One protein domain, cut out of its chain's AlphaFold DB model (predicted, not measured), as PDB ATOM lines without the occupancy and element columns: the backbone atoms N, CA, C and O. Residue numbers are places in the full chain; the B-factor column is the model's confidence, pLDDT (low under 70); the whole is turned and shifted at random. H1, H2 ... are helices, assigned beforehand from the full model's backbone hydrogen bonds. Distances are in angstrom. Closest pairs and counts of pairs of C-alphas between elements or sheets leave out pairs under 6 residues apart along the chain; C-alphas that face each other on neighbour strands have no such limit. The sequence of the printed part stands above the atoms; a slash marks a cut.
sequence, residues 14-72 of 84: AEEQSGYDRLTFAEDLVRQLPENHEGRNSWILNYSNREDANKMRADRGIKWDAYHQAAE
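Overview. This is residues 14 to 72 of the 84 residues of an uncharacterized protein of Bacteroides fragilis str. J-143-4 (UniProt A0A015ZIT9). Two helices, H2 and H3, form a loose V-shaped hairpin; H4 packs crosswise on H3, and H1 with the link after it sticks out beyond H2 as an arm, residues 16 to 22 standing free. After H4 a tail without a named element, residues 60 to 72, folds back on itself. The printed part has 59 residues, with four named helices in the order H1, H2, H3, H4 and no named strand; the class is all helix. It is only just compact, close to loose, with a radius of gyration of the C-alphas of 12.1 A and spans of 37 by 29 by 16 A.

Arrangement. Look first at H2, residues 22 to 31, and H3, residues 38 to 47, a helical hairpin. They touch, with the C-alphas of Val 30 and Arg 40 closest at 5.8 A, and run opposite ways at a shallow tilt of 30 degrees. Next find H4, residues 51 to 59, which touches H3 with the C-alphas of Leu 45 and Ala 53 closest at 5.3 A. Their lines are about perpendicular, at 86 degrees. H2 and H4 are apart. H1, residues 14 to 18, is close to H2 but not clearly touching, with the C-alphas of Glu 15 and Arg 22 closest at 7.9 A. In H1, H2, H3 and H4 every O i to N i+4 pair is within hydrogen-bond range. In the tail, residues 64 to 65 pair with 70 to 71, antiparallel.

Along the chain. Find C-alpha 22 at (435.901, 285.927, 387.964); from there H2 runs 14.2 A to C-alpha 31. H3 runs 14.5 A from C-alpha 38 to C-alpha 47. H4 runs 12.2 A and ends with C-alpha 59 at (455.433, 274.278, 373.695). H1 begins with C-alpha 14 at (427.225, 283.802, 394.427) and spans 6.0 A.

Size, cuts and confidence. The two C-alphas farthest apart, those of Ala 14 and Gly 61, are 37.0 A apart. The printed part has no cut, and no link between helices is long. The mean pLDDT of the printed part is 89.4, and no printed residue is under 70.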
ATOM      1  N   ALA A  14     427.613 284.497 395.658       79.44
ATOM      2  CA  ALA A  14     427.225 283.802 394.427       79.44
ATOM      3  C   ALA A  14     428.403 283.060 393.766       79.44
ATOM      4  O   ALA A  14     428.227 281.953 393.257       79.44
ATOM      5  N   GLU A  15     429.601 283.646 393.787       78.56
ATOM      6  CA  GLU A  15     430.837 283.026 393.285       78.56
ATOM      7  C   GLU A  15     431.239 281.829 394.165       78.56
ATOM      8  O   GLU A  15     431.523 280.748 393.654       78.56
ATOM      9  N   GLU A  16     431.148 281.970 395.492       79.69
ATOM     10  CA  GLU A  16     431.396 280.865 396.430       79.69
ATOM     11  C   GLU A  16     430.398 279.715 396.243       79.69
ATOM     12  O   GLU A  16     430.797 278.553 396.175       79.69
ATOM     13  N   GLN A  17     429.103 280.022 396.113       86.00
ATOM     14  CA  GLN A  17     428.062 279.011 395.920       86.00
ATOM     15  C   GLN A  17     428.193 278.277 394.578       86.00
ATOM     16  O   GLN A  17     427.910 277.082 394.499       86.00
ATOM     17  N   SER A  18     428.575 278.986 393.517       80.88
ATOM     18  CA  SER A  18     428.713 278.406 392.176       80.88
ATOM     19  C   SER A  18     430.043 277.681 391.963       80.88
ATOM     20  O   SER A  18     430.167 276.926 390.999       80.88
ATOM     21  N   GLY A  19     431.035 277.903 392.833       82.44
ATOM     22  CA  GLY A  19     432.409 277.446 392.621       82.44
ATOM     23  C   GLY A  19     433.102 278.149 391.448       82.44
ATOM     24  O   GLY A  19     434.145 277.686 390.995       82.44
ATOM     25  N   TYR A  20     432.521 279.243 390.948       81.12
ATOM     26  CA  TYR A  20     433.045 280.032 389.843       81.12
ATOM     27  C   TYR A  20     433.619 281.340 390.367       81.12
ATOM     28  O   TYR A  20     432.906 282.154 390.951       81.12
ATOM     29  N   ASP A  21     434.896 281.579 390.091       82.94
ATOM     30  CA  ASP A  21     435.505 282.889 390.278       82.94
ATOM     31  C   ASP A  21     435.480 283.715 388.981       82.94
ATOM     32  O   ASP A  21     435.120 283.251 387.892       82.94
ATOM     33  N   ARG A  22     435.883 284.982 389.091       82.88
ATOM     34  CA  ARG A  22     435.901 285.927 387.964       82.88
ATOM     35  C   ARG A  22     436.813 285.481 386.829       82.88
ATOM     36  O   ARG A  22     436.521 285.781 385.673       82.88
ATOM     37  N   LEU A  23     437.911 284.797 387.150       82.94
ATOM     38  CA  LEU A  23     438.855 284.311 386.151       82.94
ATOM     39  C   LEU A  23     438.224 283.181 385.334       82.94
ATOM     40  O   LEU A  23     438.302 283.194 384.109       82.94
ATOM     41  N   THR A  24     437.530 282.265 386.007       85.25
ATOM     42  CA  THR A  24     436.813 281.144 385.394       85.25
ATOM     43  C   THR A  24     435.675 281.650 384.506       85.25
ATOM     44  O   THR A  24     435.541 281.202 383.367       85.25
ATOM     45  N   PHE A  25     434.917 282.655 384.963       87.69
ATOM     46  CA  PHE A  25     433.907 283.325 384.135       87.69
ATOM     47  C   PHE A  25     434.508 283.981 382.883       87.69
ATOM     48  O   PHE A  25     433.987 283.803 381.781       87.69
ATOM     49  N   ALA A  26     435.598 284.740 383.033       89.31
ATOM     50  CA  ALA A  26     436.258 285.395 381.907       89.31
ATOM     51  C   ALA A  26     436.815 284.377 380.902       89.31
ATOM     52  O   ALA A  26     436.665 284.558 379.693       89.31
ATOM     53  N   GLU A  27     437.401 283.283 381.391       91.81
ATOM     54  CA  GLU A  27     437.913 282.211 380.545       91.81
ATOM     55  C   GLU A  27     436.800 281.558 379.719       91.81
ATOM     56  O   GLU A  27     436.968 281.365 378.513       91.81
ATOM     57  N   ASP A  28     435.656 281.251 380.328       92.06
ATOM     58  CA  ASP A  28     434.544 280.630 379.607       92.06
ATOM     59  C   ASP A  28     433.915 281.564 378.571       92.06
ATOM     60  O   ASP A  28     433.492 281.107 377.508       92.06
ATOM     61  N   LEU A  29     433.896 282.876 378.823       92.62
ATOM     62  CA  LEU A  29     433.504 283.865 377.816       92.62
ATOM     63  C   LEU A  29     434.492 283.890 376.645       92.62
ATOM     64  O   LEU A  29     434.085 283.851 375.486       92.62
ATOM     65  N   VAL A  30     435.794 283.901 376.928       93.56
ATOM     66  CA  VAL A  30     436.840 283.894 375.896       93.56
ATOM     67  C   VAL A  30     436.798 282.613 375.062       93.56
ATOM     68  O   VAL A  30     436.990 282.662 373.847       93.56
ATOM     69  N   ARG A  31     436.519 281.461 375.678       92.56
ATOM     70  CA  ARG A  31     436.456 280.165 374.986       92.56
ATOM     71  C   ARG A  31     435.274 280.023 374.030       92.56
ATOM     72  O   ARG A  31     435.349 279.164 373.156       92.56
ATOM     73  N   GLN A  32     434.242 280.860 374.147       94.88
ATOM     74  CA  GLN A  32     433.145 280.932 373.170       94.88
ATOM     75  C   GLN A  32     433.579 281.551 371.838       94.88
ATOM     76  O   GLN A  32     432.897 281.379 370.827       94.88
ATOM     77  N   LEU A  33     434.708 282.264 371.813       94.38
ATOM     78  CA  LEU A  33     435.268 282.781 370.573       94.38
ATOM     79  C   LEU A  33     435.808 281.627 369.707       94.38
ATOM     80  O   LEU A  33     436.293 280.624 370.241       94.38
ATOM     81  N   PRO A  34     435.785 281.770 368.370       94.00
ATOM     82  CA  PRO A  34     436.391 280.803 367.459       94.00
ATOM     83  C   PRO A  34     437.874 280.545 367.758       94.00
ATOM     84  O   PRO A  34     438.604 281.446 368.169       94.00
ATOM     85  N   GLU A  35     438.360 279.333 367.487       90.44
ATOM     86  CA  GLU A  35     439.769 278.970 367.725       90.44
ATOM     87  C   GLU A  35     440.763 279.784 366.891       90.44
ATOM     88  O   GLU A  35     441.904 279.982 367.301       90.44
ATOM     89  N   ASN A  36     440.328 280.293 365.737       90.44
ATOM     90  CA  ASN A  36     441.115 281.176 364.879       90.44
ATOM     91  C   ASN A  36     441.043 282.658 365.295       90.44
ATOM     92  O   ASN A  36     441.637 283.502 364.630       90.44
ATOM     93  N   HIS A  37     440.330 282.993 366.372       93.38
ATOM     94  CA  HIS A  37     440.270 284.355 366.884       93.38
ATOM     95  C   HIS A  37     441.584 284.716 367.594       93.38
ATOM     96  O   HIS A  37     441.926 284.132 368.625       93.38
ATOM     97  N   GLU A  38     442.308 285.719 367.097       83.94
ATOM     98  CA  GLU A  38     443.630 286.083 367.632       83.94
ATOM     99  C   GLU A  38     443.615 286.437 369.126       83.94
ATOM    100  O   GLU A  38     444.479 286.002 369.895       83.94
ATOM    101  N   GLY A  39     442.590 287.173 369.568       88.75
ATOM    102  CA  GLY A  39     442.447 287.553 370.972       88.75
ATOM    103  C   GLY A  39     442.196 286.362 371.901       88.75
ATOM    104  O   GLY A  39     442.594 286.406 373.060       88.75
ATOM    105  N   ARG A  40     441.603 285.269 371.398       93.25
ATOM    106  CA  ARG A  40     441.265 284.096 372.217       93.25
ATOM    107  C   ARG A  40     442.528 283.384 372.660       93.25
ATOM    108  O   ARG A  40     442.762 283.209 373.851       93.25
ATOM    109  N   ASN A  41     443.350 282.990 371.694       91.31
ATOM    110  CA  ASN A  41     444.542 282.195 371.970       91.31
ATOM    111  C   ASN A  41     445.567 283.008 372.761       91.31
ATOM    112  O   ASN A  41     446.203 282.476 373.666       91.31
ATOM    113  N   SER A  42     445.667 284.309 372.470       92.12
ATOM    114  CA  SER A  42     446.500 285.229 373.244       92.12
ATOM    115  C   SER A  42     446.035 285.310 374.696       92.12
ATOM    116  O   SER A  42     446.852 285.194 375.606       92.12
ATOM    117  N   TRP A  43     444.732 285.446 374.941       94.31
ATOM    118  CA  TRP A  43     444.199 285.506 376.300       94.31
ATOM    119  C   TRP A  43     444.388 284.181 377.053       94.31
ATOM    120  O   TRP A  43     444.891 284.189 378.174       94.31
ATOM    121  N   ILE A  44     444.072 283.036 376.430       93.62
ATOM    122  CA  ILE A  44     444.227 281.708 377.055       93.62
ATOM    123  C   ILE A  44     445.701 281.444 377.396       93.62
ATOM    124  O   ILE A  44     446.004 281.014 378.508       93.62
ATOM    125  N   LEU A  45     446.629 281.751 376.485       93.06
ATOM    126  CA  LEU A  45     448.065 281.618 376.739       93.06
ATOM    127  C   LEU A  45     448.502 282.424 377.966       93.06
ATOM    128  O   LEU A  45     449.314 281.933 378.751       93.06
ATOM    129  N   ASN A  46     447.981 283.642 378.115       92.19
ATOM    130  CA  ASN A  46     448.413 284.557 379.161       92.19
ATOM    131  C   ASN A  46     447.753 284.295 380.512       92.19
ATOM    132  O   ASN A  46     448.439 284.450 381.507       92.19
ATOM    133  N   TYR A  47     446.478 283.909 380.575       92.25
ATOM    134  CA  TYR A  47     445.715 283.975 381.833       92.25
ATOM    135  C   TYR A  47     445.030 282.671 382.249       92.25
ATOM    136  O   TYR A  47     444.601 282.552 383.395       92.25
ATOM    137  N   SER A  48     444.906 281.684 381.357       92.06
ATOM    138  CA  SER A  48     444.248 280.420 381.706       92.06
ATOM    139  C   SER A  48     445.193 279.469 382.439       92.06
ATOM    140  O   SER A  48     446.334 279.266 382.016       92.06
ATOM    141  N   ASN A  49     444.664 278.804 383.469       88.62
ATOM    142  CA  ASN A  49     445.336 277.745 384.231       88.62
ATOM    143  C   ASN A  49     444.978 276.324 383.757       88.62
ATOM    144  O   ASN A  49     445.431 275.345 384.357       88.62
ATOM    145  N   ARG A  50     444.163 276.186 382.702       91.50
ATOM    146  CA  ARG A  50     443.735 274.879 382.176       91.50
ATOM    147  C   ARG A  50     444.868 274.158 381.441       91.50
ATOM    148  O   ARG A  50     445.885 274.741 381.068       91.50
ATOM    149  N   GLU A  51     444.695 272.850 381.254       91.88
ATOM    150  CA  GLU A  51     445.735 271.961 380.721       91.88
ATOM    151  C   GLU A  51     446.217 272.358 379.317       91.88
ATOM    152  O   GLU A  51     447.413 272.305 379.033       91.88
ATOM    153  N   ASP A  52     445.311 272.799 378.449       91.81
ATOM    154  CA  ASP A  52     445.632 273.265 377.098       91.81
ATOM    155  C   ASP A  52     446.494 274.532 377.122       91.81
ATOM    156  O   ASP A  52     447.474 274.635 376.388       91.81
ATOM    157  N   ALA A  53     446.184 275.467 378.017       93.00
ATOM    158  CA  ALA A  53     446.978 276.664 378.241       93.00
ATOM    159  C   ALA A  53     448.381 276.323 378.768       93.00
ATOM    160  O   ALA A  53     449.377 276.872 378.291       93.00
ATOM    161  N   ASN A  54     448.471 275.362 379.694       92.38
ATOM    162  CA  ASN A  54     449.746 274.866 380.215       92.38
ATOM    163  C   ASN A  54     450.596 274.218 379.113       92.38
ATOM    164  O   ASN A  54     451.791 274.497 379.029       92.38
ATOM    165  N   LYS A  55     449.980 273.418 378.232       93.50
ATOM    166  CA  LYS A  55     450.637 272.854 377.042       93.50
ATOM    167  C   LYS A  55     451.117 273.947 376.088       93.50
ATOM    168  O   LYS A  55     452.293 273.969 375.754       93.50
ATOM    169  N   MET A  56     450.264 274.918 375.747       91.75
ATOM    170  CA  MET A  56     450.643 276.041 374.878       91.75
ATOM    171  C   MET A  56     451.840 276.831 375.414       91.75
ATOM    172  O   MET A  56     452.685 277.273 374.638       91.75
ATOM    173  N   ARG A  57     451.916 277.021 376.734       93.50
ATOM    174  CA  ARG A  57     453.067 277.654 377.386       93.50
ATOM    175  C   ARG A  57     454.318 276.785 377.311       93.50
ATOM    176  O   ARG A  57     455.363 277.292 376.908       93.50
ATOM    177  N   ALA A  58     454.207 275.495 377.625       92.06
ATOM    178  CA  ALA A  58     455.320 274.550 377.548       92.06
ATOM    179  C   ALA A  58     455.903 274.457 376.127       92.06
ATOM    180  O   ALA A  58     457.114 274.585 375.958       92.06
ATOM    181  N   ASP A  59     455.044 274.346 375.110       92.69
ATOM    182  CA  ASP A  59     455.433 274.278 373.695       92.69
ATOM    183  C   ASP A  59     456.165 275.546 373.225       92.69
ATOM    184  O   ASP A  59     456.994 275.502 372.318       92.69
ATOM    185  N   ARG A  60     455.870 276.691 373.853       90.56
ATOM    186  CA  ARG A  60     456.483 277.994 373.555       90.56
ATOM    187  C   ARG A  60     457.647 278.348 374.480       90.56
ATOM    188  O   ARG A  60     458.226 279.420 374.322       90.56
ATOM    189  N   GLY A  61     457.984 277.489 375.444       91.94
ATOM    190  CA  GLY A  61     459.020 277.761 376.444       91.94
ATOM    191  C   GLY A  61     458.699 278.936 377.376       91.94
ATOM    192  O   GLY A  61     459.618 279.555 377.902       91.94
ATOM    193  N   ILE A  62     457.415 279.254 377.565       91.62
ATOM    194  CA  ILE A  62     456.929 280.355 378.407       91.62
ATOM    195  C   ILE A  62     456.577 279.802 379.791       91.62
ATOM    196  O   ILE A  62     455.850 278.814 379.898       91.62
ATOM    197  N   LYS A  63     457.044 280.438 380.867       91.75
ATOM    198  CA  LYS A  63     456.684 280.052 382.244       91.75
ATOM    199  C   LYS A  63     455.438 280.775 382.746       91.75
ATOM    200  O   LYS A  63     455.022 281.798 382.212       91.75
ATOM    201  N   TRP A  64     454.844 280.225 383.800       91.12
ATOM    202  CA  TRP A  64     453.771 280.867 384.554       91.12
ATOM    203  C   TRP A  64     454.351 281.708 385.694       91.12
ATOM    204  O   TRP A  64     455.108 281.197 386.521       91.12
ATOM    205  N   ASP A  65     453.972 282.978 385.753       89.38
ATOM    206  CA  ASP A  65     454.237 283.868 386.872       89.38
ATOM    207  C   ASP A  65     453.075 283.784 387.871       89.38
ATOM    208  O   ASP A  65     452.002 284.362 387.681       89.38
ATOM    209  N   ALA A  66     453.297 283.049 388.962       85.31
ATOM    210  CA  ALA A  66     452.297 282.859 390.007       85.31
ATOM    211  C   ALA A  66     451.950 284.153 390.761       85.31
ATOM    212  O   ALA A  66     450.842 284.257 391.286       85.31
ATOM    213  N   TYR A  67     452.867 285.126 390.819       83.38
ATOM    214  CA  TYR A  67     452.627 286.393 391.507       83.38
ATOM    215  C   TYR A  67     451.670 287.277 390.704       83.38
ATOM    216  O   TYR A  67     450.738 287.847 391.265       83.38
ATOM    217  N   HIS A  68     451.868 287.347 389.387       84.38
ATOM    218  CA  HIS A  68     450.999 288.117 388.492       84.38
ATOM    219  C   HIS A  68     449.792 287.325 387.972       84.38
ATOM    220  O   HIS A  68     448.935 287.908 387.312       84.38
ATOM    221  N   GLN A  69     449.723 286.022 388.266       85.56
ATOM    222  CA  GLN A  69     448.728 285.093 387.723       85.56
ATOM    223  C   GLN A  69     448.624 285.205 386.195       85.56
ATOM    224  O   GLN A  69     447.533 285.312 385.630       85.56
ATOM    225  N   ALA A  70     449.783 285.228 385.538       89.56
ATOM    226  CA  ALA A  70     449.878 285.362 384.096       89.56
ATOM    227  C   ALA A  70     451.087 284.603 383.537       89.56
ATOM    228  O   ALA A  70     451.994 284.214 384.269       89.56
ATOM    229  N   ALA A  71     451.134 284.415 382.222       91.38
ATOM    230  CA  ALA A  71     452.355 284.024 381.534       91.38
ATOM    231  C   ALA A  71     453.468 285.053 381.786       91.38
ATOM    232  O   ALA A  71     453.217 286.260 381.829       91.38
ATOM    233  N   GLU A  72     454.704 284.581 381.933       89.81
ATOM    234  CA  GLU A  72     455.846 285.473 382.069       89.81
ATOM    235  C   GLU A  72     455.982 286.334 380.809       89.81
ATOM    236  O   GLU A  72     455.925 285.851 379.674       89.81
TER     237      GLU A  72